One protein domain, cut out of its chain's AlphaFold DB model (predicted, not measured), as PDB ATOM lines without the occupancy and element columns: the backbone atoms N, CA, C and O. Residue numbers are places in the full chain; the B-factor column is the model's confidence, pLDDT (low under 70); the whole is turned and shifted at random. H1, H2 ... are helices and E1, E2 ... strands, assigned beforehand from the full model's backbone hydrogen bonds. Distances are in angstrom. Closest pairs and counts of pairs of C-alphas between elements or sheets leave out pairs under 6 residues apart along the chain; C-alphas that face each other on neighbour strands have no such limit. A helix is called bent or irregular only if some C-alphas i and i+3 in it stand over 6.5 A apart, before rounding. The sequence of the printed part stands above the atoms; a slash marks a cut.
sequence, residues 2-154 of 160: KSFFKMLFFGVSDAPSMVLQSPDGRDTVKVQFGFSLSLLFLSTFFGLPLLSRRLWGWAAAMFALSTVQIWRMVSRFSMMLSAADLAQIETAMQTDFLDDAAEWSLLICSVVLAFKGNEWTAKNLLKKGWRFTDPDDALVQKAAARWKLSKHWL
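This is residues 2 to 154 of the 160 residues of an uncharacterized protein of Alphaproteobacteria bacterium (UniProt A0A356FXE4). A long helical hairpin, in which H4 runs out and H5 and H6a come back beside it, makes most of the length, and a small head lies at its base end. In the head, the strand hairpin E1 and E2 has H6b and H7 packed on it, with H8 next to them; the short helices H2 and H3 lie at the base of the long hairpin, and H1 is set to one side at H2. The printed part has 153 residues, with eight named helices and two named strands in the order H1, E1, E2, H2, H3, H4, H5, H6, H7, H8; the sheet E1 - E2 is antiparallel, and the class is mostly helix. The whole is loose, with a radius of gyration of the C-alphas of 20.1 A and spans of 68 by 33 by 27 A.

H1 is residues 2 to 9, with C-alpha 2 at (-20.908, 37.760, -18.924). E1, residues 17 to 21, and E2, residues 28 to 32, are each 13.2 A long. H2 is residues 37 to 42 and H3 is residues 48 to 52. H4, residues 56 to 81, measures 36.6 A and begins with C-alpha 56 at (-23.113, 43.397, 10.746). H5 is residues 86 to 93. H6, residues 97 to 127, was assigned as one helix by its hydrogen bonds but is bent: C-alphas 115 and 118 are 7.3 A apart. Its arms are H6a, residues 97 to 115, 27.2 A, and H6b, residues 118 to 127, 14.3 A. H7, residues 138 to 147, measures 14.0 A, and H8, residues 151 to 154, ends with C-alpha 154 at (0.363, 51.087, 7.000).

H1 touches H2 at a steep tilt of 64 degrees, the same way; the closest C-alphas, of Leu 8 and Ser 38, are 5.5 A apart. E1 and E2 form an antiparallel hairpin at 152 degrees, with N 18 and O 31 at 2.8 A and N 20 and O 29 at 2.9 A, within hydrogen-bond range. Residues 20 to 21 of E1 also make a short antiparallel pairing with residues 131 to 132. H2 touches H3, closest at the C-alphas of Leu 42 and Pro 49, 6.5 A. With residues 110 to 114 alone, H6a touches H2, closest at Leu 40 and Ala 114, whose C-alphas are 4.7 A apart. H3 touches residues 56 to 59 of H4; the closest C-alphas, of Leu 50 and Ala 59, are 5.2 A apart. H4 and H5 form a helical hairpin at a shallow tilt of 2 degrees, opposite ways, with the closest C-alphas, of Arg 76 and Ala 92, at 5.3 A. H4 touches H6a with residues 62 to 72 alone, opposite ways, at 37 degrees, only just a steep tilt; the C-alphas of Leu 65 and Ala 102 are closest, at 6.2 A. H6a and H6b stand at a steep tilt of 67 degrees, only just short of about perpendicular. The closest C-alphas of E2 and H6b, Gln 32 and Asn 118, are 6.2 A apart, and those of E1 and H7, Met 18 and Val 140, 6.3 A. H6b is close to but not clearly touching H7, about perpendicular at 88 degrees, with the closest C-alphas, of Glu 119 and Trp 147, at 6.5 A. H7 and H8 are near each other, with 6 pairs of C-alphas within 10 A. In H1, H2, H4, H5, H6a, H6b and H7 every O i to N i+4 pair is within hydrogen-bond range; H3 has 0 of 1, and 1 of 2 O i to N i+3 pairs, and H8 is too short for an O i to N i+4 pair.

The two C-alphas farthest apart, of Ala 84 and Asp 136, are 68.7 A apart. The printed part has no cut, and no link is long. The mean pLDDT of the printed part is 87.3; residues 2 to 15 are under 70.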
ATOM      1  N   LYS A   2     -21.608  38.481 -20.019       55.41
ATOM      2  CA  LYS A   2     -20.908  37.760 -18.924       55.41
ATOM      3  C   LYS A   2     -20.161  38.675 -17.925       55.41
ATOM      4  O   LYS A   2     -20.216  38.406 -16.730       55.41
ATOM      5  N   SER A   3     -19.535  39.773 -18.372       56.47
ATOM      6  CA  SER A   3     -18.884  40.741 -17.460       56.47
ATOM      7  C   SER A   3     -19.860  41.546 -16.611       56.47
ATOM      8  O   SER A   3     -19.556  41.827 -15.462       56.47
ATOM      9  N   PHE A   4     -21.043  41.877 -17.134       57.97
ATOM     10  CA  PHE A   4     -22.038  42.645 -16.386       57.97
ATOM     11  C   PHE A   4     -22.594  41.831 -15.216       57.97
ATOM     12  O   PHE A   4     -22.611  42.314 -14.094       57.97
ATOM     13  N   PHE A   5     -22.935  40.556 -15.433       59.06
ATOM     14  CA  PHE A   5     -23.350  39.666 -14.344       59.06
ATOM     15  C   PHE A   5     -22.221  39.413 -13.334       59.06
ATOM     16  O   PHE A   5     -22.470  39.400 -12.133       59.06
ATOM     17  N   LYS A   6     -20.963  39.292 -13.780       56.28
ATOM     18  CA  LYS A   6     -19.815  39.209 -12.858       56.28
ATOM     19  C   LYS A   6     -19.627  40.481 -12.022       56.28
ATOM     20  O   LYS A   6     -19.339  40.398 -10.831       56.28
ATOM     21  N   MET A   7     -19.839  41.643 -12.626       58.12
ATOM     22  CA  MET A   7     -19.775  42.954 -11.980       58.12
ATOM     23  C   MET A   7     -20.937  43.170 -11.002       58.12
ATOM     24  O   MET A   7     -20.721  43.694  -9.911       58.12
ATOM     25  N   LEU A   8     -22.140  42.713 -11.356       58.16
ATOM     26  CA  LEU A   8     -23.344  42.842 -10.539       58.16
ATOM     27  C   LEU A   8     -23.330  41.883  -9.338       58.16
ATOM     28  O   LEU A   8     -23.582  42.325  -8.225       58.16
ATOM     29  N   PHE A   9     -22.983  40.604  -9.545       52.34
ATOM     30  CA  PHE A   9     -23.077  39.549  -8.521       52.34
ATOM     31  C   PHE A   9     -21.790  39.304  -7.732       52.34
ATOM     32  O   PHE A   9     -21.847  39.011  -6.541       52.34
ATOM     33  N   PHE A  10     -20.625  39.432  -8.367       52.47
ATOM     34  CA  PHE A  10     -19.342  39.132  -7.723       52.47
ATOM     35  C   PHE A  10     -18.512  40.387  -7.452       52.47
ATOM     36  O   PHE A  10     -17.426  40.295  -6.882       52.47
ATOM     37  N   GLY A  11     -18.994  41.564  -7.870       47.53
ATOM     38  CA  GLY A  11     -18.240  42.808  -7.774       47.53
ATOM     39  C   GLY A  11     -16.914  42.763  -8.536       47.53
ATOM     40  O   GLY A  11     -16.084  43.632  -8.314       47.53
ATOM     41  N   VAL A  12     -16.680  41.776  -9.410       50.25
ATOM     42  CA  VAL A  12     -15.440  41.646 -10.188       50.25
ATOM     43  C   VAL A  12     -15.529  42.610 -11.364       50.25
ATOM     44  O   VAL A  12     -15.835  42.226 -12.490       50.25
ATOM     45  N   SER A  13     -15.348  43.895 -11.087       49.12
ATOM     46  CA  SER A  13     -14.729  44.783 -12.059       49.12
ATOM     47  C   SER A  13     -13.217  44.666 -11.893       49.12
ATOM     48  O   SER A  13     -12.736  44.345 -10.804       49.12
ATOM     49  N   ASP A  14     -12.460  45.010 -12.931       54.91
ATOM     50  CA  ASP A  14     -11.020  45.301 -12.846       54.91
ATOM     51  C   ASP A  14     -10.739  46.550 -11.974       54.91
ATOM     52  O   ASP A  14      -9.774  47.284 -12.184       54.91
ATOM     53  N   ALA A  15     -11.615  46.851 -11.006       65.56
ATOM     54  CA  ALA A  15     -11.424  47.928 -10.067       65.56
ATOM     55  C   ALA A  15     -10.199  47.613  -9.210       65.56
ATOM     56  O   ALA A  15     -10.094  46.517  -8.646       65.56
ATOM     57  N   PRO A  16      -9.291  48.585  -9.072       78.12
ATOM     58  CA  PRO A  16      -8.071  48.390  -8.323       78.12
ATOM     59  C   PRO A  16      -8.426  48.008  -6.874       78.12
ATOM     60  O   PRO A  16      -9.198  48.690  -6.186       78.12
ATOM     61  N   SER A  17      -7.898  46.866  -6.431       86.25
ATOM     62  CA  SER A  17      -8.186  46.267  -5.127       86.25
ATOM     63  C   SER A  17      -6.921  46.140  -4.296       86.25
ATOM     64  O   SER A  17      -5.879  45.756  -4.813       86.25
ATOM     65  N   MET A  18      -7.038  46.393  -3.000       90.94
ATOM     66  CA  MET A  18      -5.964  46.244  -2.026       90.94
ATOM     67  C   MET A  18      -6.128  44.922  -1.288       90.94
ATOM     68  O   MET A  18      -7.255  44.496  -1.025       90.94
ATOM     69  N   VAL A  19      -5.023  44.289  -0.906       91.94
ATOM     70  CA  VAL A  19      -5.056  43.014  -0.181       91.94
ATOM     71  C   VAL A  19      -4.667  43.239   1.274       91.94
ATOM     72  O   VAL A  19      -3.570  43.726   1.564       91.94
ATOM     73  N   LEU A  20      -5.562  42.866   2.188       90.81
ATOM     74  CA  LEU A  20      -5.282  42.807   3.618       90.81
ATOM     75  C   LEU A  20      -5.018  41.365   4.039       90.81
ATOM     76  O   LEU A  20      -5.736  40.461   3.618       90.81
ATOM     77  N   GLN A  21      -4.041  41.170   4.912       92.56
ATOM     78  CA  GLN A  21      -3.710  39.893   5.527       92.56
ATOM     79  C   GLN A  21      -4.193  39.855   6.979       92.56
ATOM     80  O   GLN A  21      -4.192  40.882   7.673       92.56
ATOM     81  N   SER A  22      -4.624  38.676   7.426       90.31
ATOM     82  CA  SER A  22      -4.984  38.435   8.820       90.31
ATOM     83  C   SER A  22      -3.762  38.539   9.746       90.31
ATOM     84  O   SER A  22      -2.629  38.366   9.293       90.31
ATOM     85  N   PRO A  23      -3.963  38.814  11.050       86.88
ATOM     86  CA  PRO A  23      -2.872  38.860  12.029       86.88
ATOM     87  C   PRO A  23      -2.036  37.575  12.077       86.88
ATOM     88  O   PRO A  23      -0.831  37.641  12.298       86.88
ATOM     89  N   ASP A  24      -2.682  36.433  11.833       84.62
ATOM     90  CA  ASP A  24      -2.074  35.100  11.878       84.62
ATOM     91  C   ASP A  24      -1.392  34.714  10.552       84.62
ATOM     92  O   ASP A  24      -0.901  33.597  10.407       84.62
ATOM     93  N   GLY A  25      -1.427  35.595   9.545       79.75
ATOM     94  CA  GLY A  25      -0.798  35.396   8.239       79.75
ATOM     95  C   GLY A  25      -1.533  34.444   7.287       79.75
ATOM     96  O   GLY A  25      -1.188  34.396   6.107       79.75
ATOM     97  N   ARG A  26      -2.552  33.716   7.761       82.88
ATOM     98  CA  ARG A  26      -3.206  32.618   7.019       82.88
ATOM     99  C   ARG A  26      -4.211  33.066   5.962       82.88
ATOM    100  O   ARG A  26      -4.332  32.414   4.933       82.88
ATOM    101  N   ASP A  27      -4.908  34.173   6.206       88.25
ATOM    102  CA  ASP A  27      -6.010  34.613   5.353       88.25
ATOM    103  C   ASP A  27      -5.678  35.933   4.673       88.25
ATOM    104  O   ASP A  27      -5.101  36.840   5.277       88.25
ATOM    105  N   THR A  28      -6.129  36.074   3.428       88.25
ATOM    106  CA  THR A  28      -6.083  37.341   2.703       88.25
ATOM    107  C   THR A  28      -7.472  37.733   2.223       88.25
ATOM    108  O   THR A  28      -8.270  36.901   1.795       88.25
ATOM    109  N   VAL A  29      -7.785  39.022   2.314       89.31
ATOM    110  CA  VAL A  29      -9.060  39.591   1.876       89.31
ATOM    111  C   VAL A  29      -8.779  40.757   0.944       89.31
ATOM    112  O   VAL A  29      -8.037  41.680   1.283       89.31
ATOM    113  N   LYS A  30      -9.406  40.725  -0.233       89.50
ATOM    114  CA  LYS A  30      -9.367  41.825  -1.197       89.50
ATOM    115  C   LYS A  30     -10.418  42.868  -0.832       89.50
ATOM    116  O   LYS A  30     -11.591  42.541  -0.658       89.50
ATOM    117  N   VAL A  31     -10.008  44.127  -0.756       89.62
ATOM    118  CA  VAL A  31     -10.892  45.272  -0.532       89.62
ATOM    119  C   VAL A  31     -10.725  46.263  -1.673       89.62
ATOM    120  O   VAL A  31      -9.627  46.738  -1.952       89.62
ATOM    121  N   GLN A  32     -11.827  46.576  -2.345       88.81
ATOM    122  CA  GLN A  32     -11.841  47.519  -3.460       88.81
ATOM    123  C   GLN A  32     -11.671  48.958  -2.979       88.81
ATOM    124  O   GLN A  32     -12.178  49.336  -1.920       88.81
ATOM    125  N   PHE A  33     -11.002  49.778  -3.783       87.69
ATOM    126  CA  PHE A  33     -10.975  51.218  -3.575       87.69
ATOM    127  C   PHE A  33     -12.126  51.898  -4.333       87.69
ATOM    128  O   PHE A  33     -12.289  51.704  -5.533       87.69
ATOM    129  N   GLY A  34     -12.901  52.740  -3.642       85.62
ATOM    130  CA  GLY A  34     -13.945  53.565  -4.260       85.62
ATOM    131  C   GLY A  34     -15.349  52.958  -4.216       85.62
ATOM    132  O   GLY A  34     -15.711  52.291  -3.246       85.62
ATOM    133  N   PHE A  35     -16.143  53.262  -5.245       85.88
ATOM    134  CA  PHE A  35     -17.564  52.926  -5.348       85.88
ATOM    135  C   PHE A  35     -17.788  51.437  -5.635       85.88
ATOM    136  O   PHE A  35     -17.095  50.846  -6.460       85.88
ATOM    137  N   SER A  36     -18.780  50.834  -4.979       85.56
ATOM    138  CA  SER A  36     -19.117  49.422  -5.148       85.56
ATOM    139  C   SER A  36     -20.539  49.243  -5.664       85.56
ATOM    140  O   SER A  36     -21.505  49.345  -4.909       85.56
ATOM    141  N   LEU A  37     -20.661  48.879  -6.942       83.44
ATOM    142  CA  LEU A  37     -21.944  48.518  -7.559       83.44
ATOM    143  C   LEU A  37     -22.598  47.322  -6.875       83.44
ATOM    144  O   LEU A  37     -23.808  47.318  -6.681       83.44
ATOM    145  N   SER A  38     -21.796  46.342  -6.445       83.06
ATOM    146  CA  SER A  38     -22.315  45.216  -5.670       83.06
ATOM    147  C   SER A  38     -22.988  45.694  -4.385       83.06
ATOM    148  O   SER A  38     -24.038  45.185  -4.025       83.06
ATOM    149  N   LEU A  39     -22.438  46.703  -3.700       86.50
ATOM    150  CA  LEU A  39     -23.089  47.249  -2.510       86.50
ATOM    151  C   LEU A  39     -24.294  48.123  -2.851       86.50
ATOM    152  O   LEU A  39     -25.241  48.111  -2.078       86.50
ATOM    153  N   LEU A  40     -24.301  48.826  -3.985       88.25
ATOM    154  CA  LEU A  40     -25.476  49.586  -4.411       88.25
ATOM    155  C   LEU A  40     -26.682  48.663  -4.646       88.25
ATOM    156  O   LEU A  40     -27.746  48.892  -4.090       88.25
ATOM    157  N   PHE A  41     -26.507  47.605  -5.438       83.81
ATOM    158  CA  PHE A  41     -27.631  46.779  -5.887       83.81
ATOM    159  C   PHE A  41     -27.932  45.585  -4.989       83.81
ATOM    160  O   PHE A  41     -29.086  45.197  -4.868       83.81
ATOM    161  N   LEU A  42     -26.920  44.977  -4.364       83.69
ATOM    162  CA  LEU A  42     -27.130  43.761  -3.576       83.69
ATOM    163  C   LEU A  42     -27.323  44.044  -2.083       83.69
ATOM    164  O   LEU A  42     -27.714  43.136  -1.352       83.69
ATOM    165  N   SER A  43     -27.049  45.258  -1.586       82.69
ATOM    166  CA  SER A  43     -27.296  45.560  -0.166       82.69
ATOM    167  C   SER A  43     -28.785  45.566   0.178       82.69
ATOM    168  O   SER A  43     -29.138  45.197   1.295       82.69
ATOM    169  N   THR A  44     -29.650  45.907  -0.779       83.75
ATOM    170  CA  THR A  44     -31.114  45.843  -0.649       83.75
ATOM    171  C   THR A  44     -31.637  44.407  -0.593       83.75
ATOM    172  O   THR A  44     -32.726  44.171  -0.079       83.75
ATOM    173  N   PHE A  45     -30.837  43.426  -1.027       86.44
ATOM    174  CA  PHE A  45     -31.154  42.004  -0.919       86.44
ATOM    175  C   PHE A  45     -30.813  41.483   0.485       86.44
ATOM    176  O   PHE A  45     -29.838  40.751   0.692       86.44
ATOM    177  N   PHE A  46     -31.594  41.931   1.476       84.38
ATOM    178  CA  PHE A  46     -31.478  41.550   2.891       84.38
ATOM    179  C   PHE A  46     -30.128  41.864   3.554       84.38
ATOM    180  O   PHE A  46     -29.791  41.308   4.598       84.38
ATOM    181  N   GLY A  47     -29.305  42.725   2.951       84.19
ATOM    182  CA  GLY A  47     -27.972  43.024   3.465       84.19
ATOM    183  C   GLY A  47     -26.986  41.849   3.406       84.19
ATOM    184  O   GLY A  47     -25.919  41.939   4.015       84.19
ATOM    185  N   LEU A  48     -27.270  40.769   2.666       85.81
ATOM    186  CA  LEU A  48     -26.400  39.582   2.601       85.81
ATOM    187  C   LEU A  48     -24.933  39.893   2.227       85.81
ATOM    188  O   LEU A  48     -24.026  39.406   2.911       85.81
ATOM    189  N   PRO A  49     -24.632  40.755   1.231       83.38
ATOM    190  CA  PRO A  49     -23.245  41.100   0.908       83.38
ATOM    191  C   PRO A  49     -22.506  41.788   2.062       83.38
ATOM    192  O   PRO A  49     -21.280  41.703   2.156       83.38
ATOM    193  N   LEU A  50     -23.229  42.465   2.957       87.81
ATOM    194  CA  LEU A  50     -22.659  43.194   4.089       87.81
ATOM    195  C   LEU A  50     -22.167  42.244   5.186       87.81
ATOM    196  O   LEU A  50     -21.163  42.549   5.838       87.81
ATOM    197  N   LEU A  51     -22.802  41.075   5.337       87.50
ATOM    198  CA  LEU A  51     -22.370  40.024   6.266       87.50
ATOM    199  C   LEU A  51     -20.973  39.515   5.902       87.50
ATOM    200  O   LEU A  51     -20.075  39.504   6.747       87.50
ATOM    201  N   SER A  52     -20.746  39.215   4.617       82.62
ATOM    202  CA  SER A  52     -19.429  38.780   4.116       82.62
ATOM    203  C   SER A  52     -18.327  39.819   4.373       82.62
ATOM    204  O   SER A  52     -17.174  39.492   4.648       82.62
ATOM    205  N   ARG A  53     -18.710  41.098   4.371       83.81
ATOM    206  CA  ARG A  53     -17.840  42.258   4.591       83.81
ATOM    207  C   ARG A  53     -17.726  42.662   6.064       83.81
ATOM    208  O   ARG A  53     -17.118  43.692   6.370       83.81
ATOM    209  N   ARG A  54     -18.281  41.854   6.978       86.12
ATOM    210  CA  ARG A  54     -18.281  42.058   8.439       86.12
ATOM    211  C   ARG A  54     -18.938  43.377   8.871       86.12
ATOM    212  O   ARG A  54     -18.600  43.913   9.928       86.12
ATOM    213  N   LEU A  55     -19.862  43.907   8.072       89.62
ATOM    214  CA  LEU A  55     -20.636  45.120   8.350       89.62
ATOM    215  C   LEU A  55     -21.984  44.754   8.995       89.62
ATOM    216  O   LEU A  55     -23.040  45.123   8.493       89.62
ATOM    217  N   TRP A  56     -21.940  44.017  10.109       91.25
ATOM    218  CA  TRP A  56     -23.113  43.397  10.746       91.25
ATOM    219  C   TRP A  56     -24.235  44.380  11.091       91.25
ATOM    220  O   TRP A  56     -25.393  44.081  10.834       91.25
ATOM    221  N   GLY A  57     -23.902  45.568  11.611       92.50
ATOM    222  CA  GLY A  57     -24.911  46.584  11.937       92.50
ATOM    223  C   GLY A  57     -25.673  47.076  10.704       92.50
ATOM    224  O   GLY A  57     -26.894  47.171  10.726       92.50
ATOM    225  N   TRP A  58     -24.964  47.303   9.593       93.69
ATOM    226  CA  TRP A  58     -25.593  47.668   8.324       93.69
ATOM    227  C   TRP A  58     -26.354  46.499   7.701       93.69
ATOM    228  O   TRP A  58     -27.410  46.713   7.123       93.69
ATOM    229  N   ALA A  59     -25.855  45.269   7.844       93.25
ATOM    230  CA  ALA A  59     -26.572  44.080   7.398       93.25
ATOM    231  C   ALA A  59     -27.922  43.938   8.116       93.25
ATOM    232  O   ALA A  59     -28.937  43.760   7.456       93.25
ATOM    233  N   ALA A  60     -27.943  44.101   9.443       94.62
ATOM    234  CA  ALA A  60     -29.167  44.061  10.238       94.62
ATOM    235  C   ALA A  60     -30.142  45.190   9.864       94.62
ATOM    236  O   ALA A  60     -31.335  44.941   9.720       94.62
ATOM    237  N   ALA A  61     -29.639  46.412   9.650       94.12
ATOM    238  CA  ALA A  61     -30.463  47.540   9.218       94.12
ATOM    239  C   ALA A  61     -31.109  47.290   7.844       94.12
ATOM    240  O   ALA A  61     -32.320  47.439   7.695       94.12
ATOM    241  N   MET A  62     -30.317  46.851   6.859       94.62
ATOM    242  CA  MET A  62     -30.827  46.532   5.523       94.62
ATOM    243  C   MET A  62     -31.808  45.355   5.561       94.62
ATOM    244  O   MET A  62     -32.832  45.416   4.891       94.62
ATOM    245  N   PHE A  63     -31.534  44.327   6.372       94.88
ATOM    246  CA  PHE A  63     -32.428  43.187   6.581       94.88
ATOM    247  C   PHE A  63     -33.785  43.611   7.154       94.88
ATOM    248  O   PHE A  63     -34.825  43.178   6.660       94.88
ATOM    249  N   ALA A  64     -33.791  44.461   8.183       94.00
ATOM    250  CA  ALA A  64     -35.025  44.938   8.800       94.00
ATOM    251  C   ALA A  64     -35.866  45.751   7.806       94.00
ATOM    252  O   ALA A  64     -37.050  45.466   7.623       94.00
ATOM    253  N   LEU A  65     -35.240  46.705   7.109       93.94
ATOM    254  CA  LEU A  65     -35.916  47.538   6.116       93.94
ATOM    255  C   LEU A  65     -36.470  46.713   4.943       93.94
ATOM    256  O   LEU A  65     -37.630  46.882   4.571       93.94
ATOM    257  N   SER A  66     -35.682  45.781   4.394       92.69
ATOM    258  CA  SER A  66     -36.137  44.929   3.290       92.69
ATOM    259  C   SER A  66     -37.260  43.986   3.723       92.69
ATOM    260  O   SER A  66     -38.185  43.742   2.955       92.69
ATOM    261  N   THR A  67     -37.220  43.485   4.962       93.00
ATOM    262  CA  THR A  67     -38.285  42.633   5.514       93.00
ATOM    263  C   THR A  67     -39.602  43.396   5.620       93.00
ATOM    264  O   THR A  67     -40.631  42.881   5.190       93.00
ATOM    265  N   VAL A  68     -39.577  44.632   6.132       92.19
ATOM    266  CA  VAL A  68     -40.770  45.491   6.217       92.19
ATOM    267  C   VAL A  68     -41.351  45.759   4.827       92.19
ATOM    268  O   VAL A  68     -42.556  45.599   4.630       92.19
ATOM    269  N   GLN A  69     -40.500  46.099   3.855       91.75
ATOM    270  CA  GLN A  69     -40.934  46.370   2.484       91.75
ATOM    271  C   GLN A  69     -41.553  45.128   1.823       91.75
ATOM    272  O   GLN A  69     -42.628  45.214   1.231       91.75
ATOM    273  N   ILE A  70     -40.918  43.959   1.959       92.50
ATOM    274  CA  ILE A  70     -41.425  42.701   1.392       92.50
ATOM    275  C   ILE A  70     -42.737  42.296   2.060       92.50
ATOM    276  O   ILE A  70     -43.678  41.924   1.365       92.50
ATOM    277  N   TRP A  71     -42.833  42.405   3.386       93.38
ATOM    278  CA  TRP A  71     -44.062  42.097   4.116       93.38
ATOM    279  C   TRP A  71     -45.242  42.948   3.630       93.38
ATOM    280  O   TRP A  71     -46.320  42.422   3.338       93.38
ATOM    281  N   ARG A  72     -45.032  44.260   3.488       91.94
ATOM    282  CA  ARG A  72     -46.041  45.202   2.980       91.94
ATOM    283  C   ARG A  72     -46.401  44.928   1.525       91.94
ATOM    284  O   ARG A  72     -47.579  44.898   1.179       91.94
ATOM    285  N   MET A  73     -45.412  44.630   0.685       91.31
ATOM    286  CA  MET A  73     -45.638  44.224  -0.703       91.31
ATOM    287  C   MET A  73     -46.495  42.954  -0.798       91.31
ATOM    288  O   MET A  73     -47.473  42.944  -1.538       91.31
ATOM    289  N   VAL A  74     -46.177  41.912  -0.024       93.06
ATOM    290  CA  VAL A  74     -46.953  40.660   0.019       93.06
ATOM    291  C   VAL A  74     -48.368  40.907   0.535       93.06
ATOM    292  O   VAL A  74     -49.321  40.371  -0.024       93.06
ATOM    293  N   SER A  75     -48.523  41.751   1.555       91.56
ATOM    294  CA  SER A  75     -49.836  42.100   2.109       91.56
ATOM    295  C   SER A  75     -50.723  42.781   1.063       91.56
ATOM    296  O   SER A  75     -51.866  42.369   0.871       91.56
ATOM    297  N   ARG A  76     -50.185  43.758   0.323       90.56
ATOM    298  CA  ARG A  76     -50.902  44.439  -0.769       90.56
ATOM    299  C   ARG A  76     -51.218  43.505  -1.927       90.56
ATOM    300  O   ARG A  76     -52.339  43.493  -2.420       90.56
ATOM    301  N   PHE A  77     -50.260  42.670  -2.322       92.44
ATOM    302  CA  PHE A  77     -50.481  41.683  -3.373       92.44
ATOM    303  C   PHE A  77     -51.593  40.693  -2.996       92.44
ATOM    304  O   PHE A  77     -52.453  40.386  -3.817       92.44
ATOM    305  N   SER A  78     -51.636  40.256  -1.735       92.50
ATOM    306  CA  SER A  78     -52.713  39.412  -1.205       92.50
ATOM    307  C   SER A  78     -54.081  40.111  -1.255       92.50
ATOM    308  O   SER A  78     -55.071  39.502  -1.664       92.50
ATOM    309  N   MET A  79     -54.136  41.404  -0.907       90.31
ATOM    310  CA  MET A  79     -55.355  42.216  -1.032       90.31
ATOM    311  C   MET A  79     -55.807  42.345  -2.491       90.31
ATOM    312  O   MET A  79     -56.988  42.165  -2.765       90.31
ATOM    313  N   MET A  80     -54.882  42.571  -3.432       90.69
ATOM    314  CA  MET A  80     -55.201  42.629  -4.865       90.69
ATOM    315  C   MET A  80     -55.755  41.301  -5.393       90.69
ATOM    316  O   MET A  80     -56.715  41.304  -6.154       90.69
ATOM    317  N   LEU A  81     -55.180  40.164  -4.984       91.75
ATOM    318  CA  LEU A  81     -55.671  38.839  -5.388       91.75
ATOM    319  C   LEU A  81     -57.057  38.513  -4.816       91.75
ATOM    320  O   LEU A  81     -57.777  37.705  -5.397       91.75
ATOM    321  N   SER A  82     -57.415  39.125  -3.689       92.12
ATOM    322  CA  SER A  82     -58.698  38.919  -3.008       92.12
ATOM    323  C   SER A  82     -59.749  39.970  -3.382       92.12
ATOM    324  O   SER A  82     -60.863  39.923  -2.860       92.12
ATOM    325  N   ALA A  83     -59.403  40.929  -4.245       92.19
ATOM    326  CA  ALA A  83     -60.271  42.041  -4.590       92.19
ATOM    327  C   ALA A  83     -61.454  41.577  -5.452       92.19
ATOM    328  O   ALA A  83     -61.276  40.922  -6.480       92.19
ATOM    329  N   ALA A  84     -62.665  41.949  -5.041       90.06
ATOM    330  CA  ALA A  84     -63.899  41.623  -5.760       90.06
ATOM    331  C   ALA A  84     -64.327  42.715  -6.757       90.06
ATOM    332  O   ALA A  84     -65.164  42.469  -7.624       90.06
ATOM    333  N   ASP A  85     -63.766  43.921  -6.639       94.31
ATOM    334  CA  ASP A  85     -64.100  45.081  -7.458       94.31
ATOM    335  C   ASP A  85     -62.880  45.993  -7.697       94.31
ATOM    336  O   ASP A  85     -61.809  45.824  -7.111       94.31
ATOM    337  N   LEU A  86     -63.053  46.975  -8.587       90.56
ATOM    338  CA  LEU A  86     -62.014  47.937  -8.968       90.56
ATOM    339  C   LEU A  86     -61.599  48.883  -7.828       90.56
ATOM    340  O   LEU A  86     -60.435  49.274  -7.771       90.56
ATOM    341  N   ALA A  87     -62.506  49.231  -6.912       92.06
ATOM    342  CA  ALA A  87     -62.207  50.152  -5.813       92.06
ATOM    343  C   ALA A  87     -61.271  49.504  -4.774       92.06
ATOM    344  O   ALA A  87     -60.379  50.154  -4.220       92.06
ATOM    345  N   GLN A  88     -61.423  48.198  -4.550       89.12
ATOM    346  CA  GLN A  88     -60.532  47.409  -3.699       89.12
ATOM    347  C   GLN A  88     -59.127  47.285  -4.301       89.12
ATOM    348  O   GLN A  88     -58.143  47.353  -3.565       89.12
ATOM    349  N   ILE A  89     -59.019  47.166  -5.629       87.62
ATOM    350  CA  ILE A  89     -57.725  47.169  -6.331       87.62
ATOM    351  C   ILE A  89     -57.030  48.523  -6.160       87.62
ATOM    352  O   ILE A  89     -55.849  48.559  -5.816       87.62
ATOM    353  N   GLU A  90     -57.754  49.627  -6.352       89.69
ATOM    354  CA  GLU A  90     -57.206  50.977  -6.180       89.69
ATOM    355  C   GLU A  90     -56.690  51.193  -4.753       89.69
ATOM    356  O   GLU A  90     -55.560  51.638  -4.562       89.69
ATOM    357  N   THR A  91     -57.469  50.777  -3.751       88.75
ATOM    358  CA  THR A  91     -57.071  50.852  -2.337       88.75
ATOM    359  C   THR A  91     -55.825  50.009  -2.051       88.75
ATOM    360  O   THR A  91     -54.916  50.464  -1.363       88.75
ATOM    361  N   ALA A  92     -55.735  48.797  -2.607       87.81
ATOM    362  CA  ALA A  92     -54.581  47.916  -2.419       87.81
ATOM    363  C   ALA A  92     -53.294  48.441  -3.088       87.81
ATOM    364  O   ALA A  92     -52.193  48.066  -2.679       87.81
ATOM    365  N   MET A  93     -53.419  49.299  -4.105       88.19
ATOM    366  CA  MET A  93     -52.290  49.940  -4.786       88.19
ATOM    367  C   MET A  93     -51.783  51.203  -4.086       88.19
ATOM    368  O   MET A  93     -50.665  51.634  -4.376       88.19
ATOM    369  N   GLN A  94     -52.564  51.801  -3.187       89.31
ATOM    370  CA  GLN A  94     -52.136  52.998  -2.469       89.31
ATOM    371  C   GLN A  94     -50.954  52.675  -1.545       89.31
ATOM    372  O   GLN A  94     -50.956  51.685  -0.808       89.31
ATOM    373  N   THR A  95     -49.919  53.511  -1.613       89.25
ATOM    374  CA  THR A  95     -48.801  53.490  -0.669       89.25
ATOM    375  C   THR A  95     -49.106  54.445   0.475       89.25
ATOM    376  O   THR A  95     -49.685  55.514   0.275       89.25
ATOM    377  N   ASP A  96     -48.750  54.046   1.693       90.88
ATOM    378  CA  ASP A  96     -48.775  54.958   2.832       90.88
ATOM    379  C   ASP A  96     -47.395  55.613   3.034       90.88
ATOM    380  O   ASP A  96     -46.389  55.248   2.423       90.88
ATOM    381  N   PHE A  97     -47.329  56.579   3.948       93.06
ATOM    382  CA  PHE A  97     -46.073  57.244   4.296       93.06
ATOM    383  C   PHE A  97     -44.963  56.269   4.735       93.06
ATOM    384  O   PHE A  97     -43.782  56.535   4.518       93.06
ATOM    385  N   LEU A  98     -45.315  55.156   5.387       90.00
ATOM    386  CA  LEU A  98     -44.336  54.188   5.878       90.00
ATOM    387  C   LEU A  98     -43.748  53.350   4.737       90.00
ATOM    388  O   LEU A  98     -42.571  52.993   4.818       90.00
ATOM    389  N   ASP A  99     -44.526  53.065   3.690       89.56
ATOM    390  CA  ASP A  99     -44.032  52.437   2.460       89.56
ATOM    391  C   ASP A  99     -42.970  53.323   1.808       89.56
ATOM    392  O   ASP A  99     -41.836  52.879   1.591       89.56
ATOM    393  N   ASP A 100     -43.313  54.593   1.591       91.94
ATOM    394  CA  ASP A 100     -42.419  55.569   0.973       91.94
ATOM    395  C   ASP A 100     -41.158  55.752   1.829       91.94
ATOM    396  O   ASP A 100     -40.030  55.690   1.332       91.94
ATOM    397  N   ALA A 101     -41.316  55.919   3.146       93.62
ATOM    398  CA  ALA A 101     -40.196  56.088   4.064       93.62
ATOM    399  C   ALA A 101     -39.251  54.876   4.061       93.62
ATOM    400  O   ALA A 101     -38.029  55.058   4.099       93.62
ATOM    401  N   ALA A 102     -39.780  53.649   4.006       91.44
ATOM    402  CA  ALA A 102     -38.968  52.436   3.948       91.44
ATOM    403  C   ALA A 102     -38.186  52.339   2.629       91.44
ATOM    404  O   ALA A 102     -36.986  52.044   2.652       91.44
ATOM    405  N   GLU A 103     -38.826  52.642   1.497       91.44
ATOM    406  CA  GLU A 103     -38.193  52.630   0.176       91.44
ATOM    407  C   GLU A 103     -37.076  53.676   0.070       91.44
ATOM    408  O   GLU A 103     -35.934  53.343  -0.272       91.44
ATOM    409  N   TRP A 104     -37.357  54.924   0.454       94.12
ATOM    410  CA  TRP A 104     -36.355  55.988   0.470       94.12
ATOM    411  C   TRP A 104     -35.203  55.672   1.424       94.12
ATOM    412  O   TRP A 104     -34.039  55.896   1.083       94.12
ATOM    413  N   SER A 105     -35.497  55.093   2.592       94.94
ATOM    414  CA  SER A 105     -34.468  54.673   3.547       94.94
ATOM    415  C   SER A 105     -33.551  53.608   2.953       94.94
ATOM    416  O   SER A 105     -32.329  53.728   3.067       94.94
ATOM    417  N   LEU A 106     -34.105  52.598   2.277       93.75
ATOM    418  CA  LEU A 106     -33.322  51.568   1.593       93.75
ATOM    419  C   LEU A 106     -32.446  52.158   0.494       93.75
ATOM    420  O   LEU A 106     -31.257  51.833   0.423       93.75
ATOM    421  N   LEU A 107     -33.000  53.055  -0.323       93.75
ATOM    422  CA  LEU A 107     -32.260  53.707  -1.396       93.75
ATOM    423  C   LEU A 107     -31.092  54.526  -0.838       93.75
ATOM    424  O   LEU A 107     -29.945  54.303  -1.229       93.75
ATOM    425  N   ILE A 108     -31.348  55.412   0.127       95.62
ATOM    426  CA  ILE A 108     -30.315  56.247   0.754       95.62
ATOM    427  C   ILE A 108     -29.238  55.368   1.395       95.62
ATOM    428  O   ILE A 108     -28.043  55.588   1.171       95.62
ATOM    429  N   CYS A 109     -29.637  54.337   2.146       95.12
ATOM    430  CA  CYS A 109     -28.694  53.420   2.785       95.12
ATOM    431  C   CYS A 109     -27.842  52.676   1.747       95.12
ATOM    432  O   CYS A 109     -26.625  52.582   1.918       95.12
ATOM    433  N   SER A 110     -28.440  52.202   0.649       93.12
ATOM    434  CA  SER A 110     -27.723  51.513  -0.431       93.12
ATOM    435  C   SER A 110     -26.690  52.419  -1.111       93.12
ATOM    436  O   SER A 110     -25.549  52.006  -1.331       93.12
ATOM    437  N   VAL A 111     -27.037  53.689  -1.353       94.00
ATOM    438  CA  VAL A 111     -26.134  54.696  -1.925       94.00
ATOM    439  C   VAL A 111     -24.983  54.972  -0.965       94.00
ATOM    440  O   VAL A 111     -23.816  54.904  -1.359       94.00
ATOM    441  N   VAL A 112     -25.278  55.214   0.313       95.25
ATOM    442  CA  VAL A 112     -24.252  55.415   1.344       95.25
ATOM    443  C   VAL A 112     -23.306  54.214   1.401       95.25
ATOM    444  O   VAL A 112     -22.086  54.392   1.368       95.25
ATOM    445  N   LEU A 113     -23.837  52.992   1.416       94.00
ATOM    446  CA  LEU A 113     -23.043  51.764   1.427       94.00
ATOM    447  C   LEU A 113     -22.202  51.595   0.161       94.00
ATOM    448  O   LEU A 113     -21.055  51.159   0.256       94.00
ATOM    449  N   ALA A 114     -22.709  51.988  -1.003       91.81
ATOM    450  CA  ALA A 114     -21.960  51.925  -2.250       91.81
ATOM    451  C   ALA A 114     -20.708  52.815  -2.227       91.81
ATOM    452  O   ALA A 114     -19.659  52.409  -2.728       91.81
ATOM    453  N   PHE A 115     -20.781  53.991  -1.595       91.31
ATOM    454  CA  PHE A 115     -19.637  54.902  -1.462       91.31
ATOM    455  C   PHE A 115     -18.736  54.599  -0.260       91.31
ATOM    456  O   PHE A 115     -17.517  54.766  -0.343       91.31
ATOM    457  N   LYS A 116     -19.317  54.195   0.875       94.00
ATOM    458  CA  LYS A 116     -18.618  54.096   2.169       94.00
ATOM    459  C   LYS A 116     -18.364  52.675   2.647       94.00
ATOM    460  O   LYS A 116     -17.483  52.477   3.479       94.00
ATOM    461  N   GLY A 117     -19.063  51.680   2.115       92.75
ATOM    462  CA  GLY A 117     -18.958  50.302   2.585       92.75
ATOM    463  C   GLY A 117     -17.544  49.739   2.465       92.75
ATOM    464  O   GLY A 117     -17.054  49.145   3.418       92.75
ATOM    465  N   ASN A 118     -16.838  50.009   1.361       92.19
ATOM    466  CA  ASN A 118     -15.433  49.611   1.191       92.19
ATOM    467  C   ASN A 118     -14.509  50.229   2.260       92.19
ATOM    468  O   ASN A 118     -13.696  49.528   2.864       92.19
ATOM    469  N   GLU A 119     -14.673  51.528   2.534       94.12
ATOM    470  CA  GLU A 119     -13.925  52.247   3.573       94.12
ATOM    471  C   GLU A 119     -14.189  51.645   4.960       94.12
ATOM    472  O   GLU A 119     -13.259  51.393   5.731       94.12
ATOM    473  N   TRP A 120     -15.459  51.399   5.287       95.25
ATOM    474  CA  TRP A 120     -15.850  50.821   6.569       95.25
ATOM    475  C   TRP A 120     -15.354  49.389   6.731       95.25
ATOM    476  O   TRP A 120     -14.861  49.049   7.807       95.25
ATOM    477  N   THR A 121     -15.408  48.573   5.678       93.81
ATOM    478  CA  THR A 121     -14.835  47.223   5.678       93.81
ATOM    479  C   THR A 121     -13.336  47.274   5.950       93.81
ATOM    480  O   THR A 121     -12.878  46.604   6.875       93.81
ATOM    481  N   ALA A 122     -12.583  48.112   5.228       93.75
ATOM    482  CA  ALA A 122     -11.146  48.270   5.451       93.75
ATOM    483  C   ALA A 122     -10.847  48.679   6.899       93.75
ATOM    484  O   ALA A 122     -10.083  48.008   7.590       93.75
ATOM    485  N   LYS A 123     -11.506  49.727   7.407       94.38
ATOM    486  CA  LYS A 123     -11.316  50.203   8.787       94.38
ATOM    487  C   LYS A 123     -11.669  49.138   9.825       94.38
ATOM    488  O   LYS A 123     -10.949  48.993  10.809       94.38
ATOM    489  N   ASN A 124     -12.750  48.391   9.621       93.50
ATOM    490  CA  ASN A 124     -13.159  47.321  10.528       93.50
ATOM    491  C   ASN A 124     -12.130  46.180  10.564       93.50
ATOM    492  O   ASN A 124     -11.796  45.686  11.637       93.50
ATOM    493  N   LEU A 125     -11.578  45.795   9.410       92.44
ATOM    494  CA  LEU A 125     -10.508  44.797   9.332       92.44
ATOM    495  C   LEU A 125      -9.222  45.295  10.006       92.44
ATOM    496  O   LEU A 125      -8.665  44.595  10.851       92.44
ATOM    497  N   LEU A 126      -8.792  46.523   9.709       93.69
ATOM    498  CA  LEU A 126      -7.589  47.129  10.293       93.69
ATOM    499  C   LEU A 126      -7.664  47.223  11.826       93.69
ATOM    500  O   LEU A 126      -6.682  46.927  12.518       93.69
ATOM    501  N   LYS A 127      -8.844  47.569  12.366       92.75
ATOM    502  CA  LYS A 127      -9.128  47.563  13.813       92.75
ATOM    503  C   LYS A 127      -8.995  46.172  14.437       92.75
ATOM    504  O   LYS A 127      -8.563  46.069  15.576       92.75
ATOM    505  N   LYS A 128      -9.302  45.110  13.687       90.81
ATOM    506  CA  LYS A 128      -9.135  43.703  14.101       90.81
ATOM    507  C   LYS A 128      -7.711  43.172  13.893       90.81
ATOM    508  O   LYS A 128      -7.502  41.966  13.887       90.81
ATOM    509  N   GLY A 129      -6.741  44.058  13.670       91.38
ATOM    510  CA  GLY A 129      -5.335  43.693  13.518       91.38
ATOM    511  C   GLY A 129      -4.918  43.304  12.100       91.38
ATOM    512  O   GLY A 129      -3.736  43.051  11.892       91.38
ATOM    513  N   TRP A 130      -5.829  43.309  11.121       93.62
ATOM    514  CA  TRP A 130      -5.461  43.046   9.728       93.62
ATOM    515  C   TRP A 130      -4.530  44.148   9.218       93.62
ATOM    516  O   TRP A 130      -4.619  45.297   9.667       93.62
ATOM    517  N   ARG A 131      -3.631  43.826   8.293       94.25
ATOM    518  CA  ARG A 131      -2.665  44.784   7.726       94.25
ATOM    519  C   ARG A 131      -2.609  44.665   6.216       94.25
ATOM    520  O   ARG A 131      -2.930  43.614   5.674       94.25
ATOM    521  N   PHE A 132      -2.229  45.745   5.539       93.94
ATOM    522  CA  PHE A 132      -1.979  45.689   4.102       93.94
ATOM    523  C   PHE A 132      -0.757  44.808   3.827       93.94
ATOM    524  O   PHE A 132       0.248  44.894   4.535       93.94
ATOM    525  N   THR A 133      -0.874  43.953   2.815       91.50
ATOM    526  CA  THR A 133       0.223  43.093   2.338       91.50
ATOM    527  C   THR A 133       1.349  43.927   1.735       91.50
ATOM    528  O   THR A 133       2.503  43.758   2.115       91.50
ATOM    529  N   ASP A 134       0.989  44.890   0.887       91.25
ATOM    530  CA  ASP A 134       1.893  45.895   0.336       91.25
ATOM    531  C   ASP A 134       1.414  47.309   0.711       91.25
ATOM    532  O   ASP A 134       0.553  47.877   0.039       91.25
ATOM    533  N   PRO A 135       1.903  47.880   1.825       91.44
ATOM    534  CA  PRO A 135       1.544  49.234   2.224       91.44
ATOM    535  C   PRO A 135       2.107  50.317   1.304       91.44
ATOM    536  O   PRO A 135       1.577  51.425   1.316       91.44
ATOM    537  N   ASP A 136       3.175  50.027   0.561       92.00
ATOM    538  CA  ASP A 136       3.887  51.003  -0.269       92.00
ATOM    539  C   ASP A 136       3.232  51.145  -1.659       92.00
ATOM    540  O   ASP A 136       3.501  52.108  -2.379       92.00
ATOM    541  N   ASP A 137       2.305  50.242  -2.000       92.50
ATOM    542  CA  ASP A 137       1.499  50.289  -3.218       92.50
ATOM    543  C   ASP A 137       0.751  51.633  -3.364       92.50
ATOM    544  O   ASP A 137       0.085  52.132  -2.444       92.50
ATOM    545  N   ALA A 138       0.831  52.224  -4.560       92.50
ATOM    546  CA  ALA A 138       0.252  53.532  -4.863       92.50
ATOM    547  C   ALA A 138      -1.266  53.600  -4.600       92.50
ATOM    548  O   ALA A 138      -1.784  54.641  -4.179       92.50
ATOM    549  N   LEU A 139      -1.992  52.498  -4.811       91.62
ATOM    550  CA  LEU A 139      -3.415  52.389  -4.507       91.62
ATOM    551  C   LEU A 139      -3.666  52.414  -3.001       91.62
ATOM    552  O   LEU A 139      -4.587  53.105  -2.560       91.62
ATOM    553  N   VAL A 140      -2.856  51.697  -2.216       93.06
ATOM    554  CA  VAL A 140      -2.961  51.687  -0.750       93.06
ATOM    555  C   VAL A 140      -2.680  53.076  -0.193       93.06
ATOM    556  O   VAL A 140      -3.453  53.566   0.629       93.06
ATOM    557  N   GLN A 141      -1.659  53.763  -0.701       94.06
ATOM    558  CA  GLN A 141      -1.345  55.142  -0.313       94.06
ATOM    559  C   GLN A 141      -2.480  56.112  -0.675       94.06
ATOM    560  O   GLN A 141      -2.924  56.911   0.159       94.06
ATOM    561  N   LYS A 142      -3.037  55.994  -1.886       93.19
ATOM    562  CA  LYS A 142      -4.194  56.789  -2.326       93.19
ATOM    563  C   LYS A 142      -5.426  56.531  -1.456       93.19
ATOM    564  O   LYS A 142      -6.119  57.475  -1.064       93.19
ATOM    565  N   ALA A 143      -5.695  55.271  -1.126       92.50
ATOM    566  CA  ALA A 143      -6.793  54.889  -0.252       92.50
ATOM    567  C   ALA A 143      -6.583  55.386   1.178       92.50
ATOM    568  O   ALA A 143      -7.513  55.920   1.783       92.50
ATOM    569  N   ALA A 144      -5.359  55.293   1.696       93.06
ATOM    570  CA  ALA A 144      -4.996  55.787   3.013       93.06
ATOM    571  C   ALA A 144      -5.223  57.294   3.140       93.06
ATOM    572  O   ALA A 144      -5.858  57.732   4.103       93.06
ATOM    573  N   ALA A 145      -4.804  58.071   2.138       93.25
ATOM    574  CA  ALA A 145      -5.066  59.505   2.076       93.25
ATOM    575  C   ALA A 145      -6.574  59.805   1.995       93.25
ATOM    576  O   ALA A 145      -7.102  60.590   2.786       93.25
ATOM    577  N   ARG A 146      -7.299  59.134   1.088       93.25
ATOM    578  CA  ARG A 146      -8.741  59.359   0.877       93.25
ATOM    579  C   ARG A 146      -9.584  59.007   2.103       93.25
ATOM    580  O   ARG A 146     -10.526  59.730   2.423       93.25
ATOM    581  N   TRP A 147      -9.266  57.903   2.768       94.44
ATOM    582  CA  TRP A 147     -10.005  57.386   3.924       94.44
ATOM    583  C   TRP A 147      -9.472  57.894   5.265       94.44
ATOM    584  O   TRP A 147     -10.021  57.528   6.312       94.44
ATOM    585  N   LYS A 148      -8.436  58.743   5.239       94.19
ATOM    586  CA  LYS A 148      -7.757  59.288   6.421       94.19
ATOM    587  C   LYS A 148      -7.300  58.170   7.368       94.19
ATOM    588  O   LYS A 148      -7.588  58.189   8.565       94.19
ATOM    589  N   LEU A 149      -6.657  57.142   6.811       92.50
ATOM    590  CA  LEU A 149      -6.090  56.038   7.584       92.50
ATOM    591  C   LEU A 149      -4.850  56.517   8.346       92.50
ATOM    592  O   LEU A 149      -4.044  57.286   7.829       92.50
ATOM    593  N   SER A 150      -4.685  56.059   9.586       91.31
ATOM    594  CA  SER A 150      -3.507  56.407  10.379       91.31
ATOM    595  C   SER A 150      -2.282  55.607   9.931       91.31
ATOM    596  O   SER A 150      -2.393  54.429   9.585       91.31
ATOM    597  N   LYS A 151      -1.094  56.219  10.015       89.00
ATOM    598  CA  LYS A 151       0.189  55.612   9.614       89.00
ATOM    599  C   LYS A 151       0.457  54.257  10.281       89.00
ATOM    600  O   LYS A 151       1.095  53.399   9.687       89.00
ATOM    601  N   HIS A 152      -0.055  54.026  11.491       90.06
ATOM    602  CA  HIS A 152       0.146  52.751  12.186       90.06
ATOM    603  C   HIS A 152      -0.537  51.552  11.499       90.06
ATOM    604  O   HIS A 152      -0.109  50.418  11.713       90.06
ATOM    605  N   TRP A 153      -1.564  51.785  10.674       87.75
ATOM    606  CA  TRP A 153      -2.215  50.751   9.859       87.75
ATOM    607  C   TRP A 153      -1.456  50.425   8.569       87.75
ATOM    608  O   TRP A 153      -1.722  49.389   7.968       87.75
ATOM    609  N   LEU A 154      -0.499  51.271   8.174       88.69
ATOM    610  CA  LEU A 154       0.363  51.087   7.000       88.69
ATOM    611  C   LEU A 154       1.667  50.350   7.334       88.69
ATOM    612  O   LEU A 154       2.598  50.324   6.541       88.69
TER     613      LEU A 154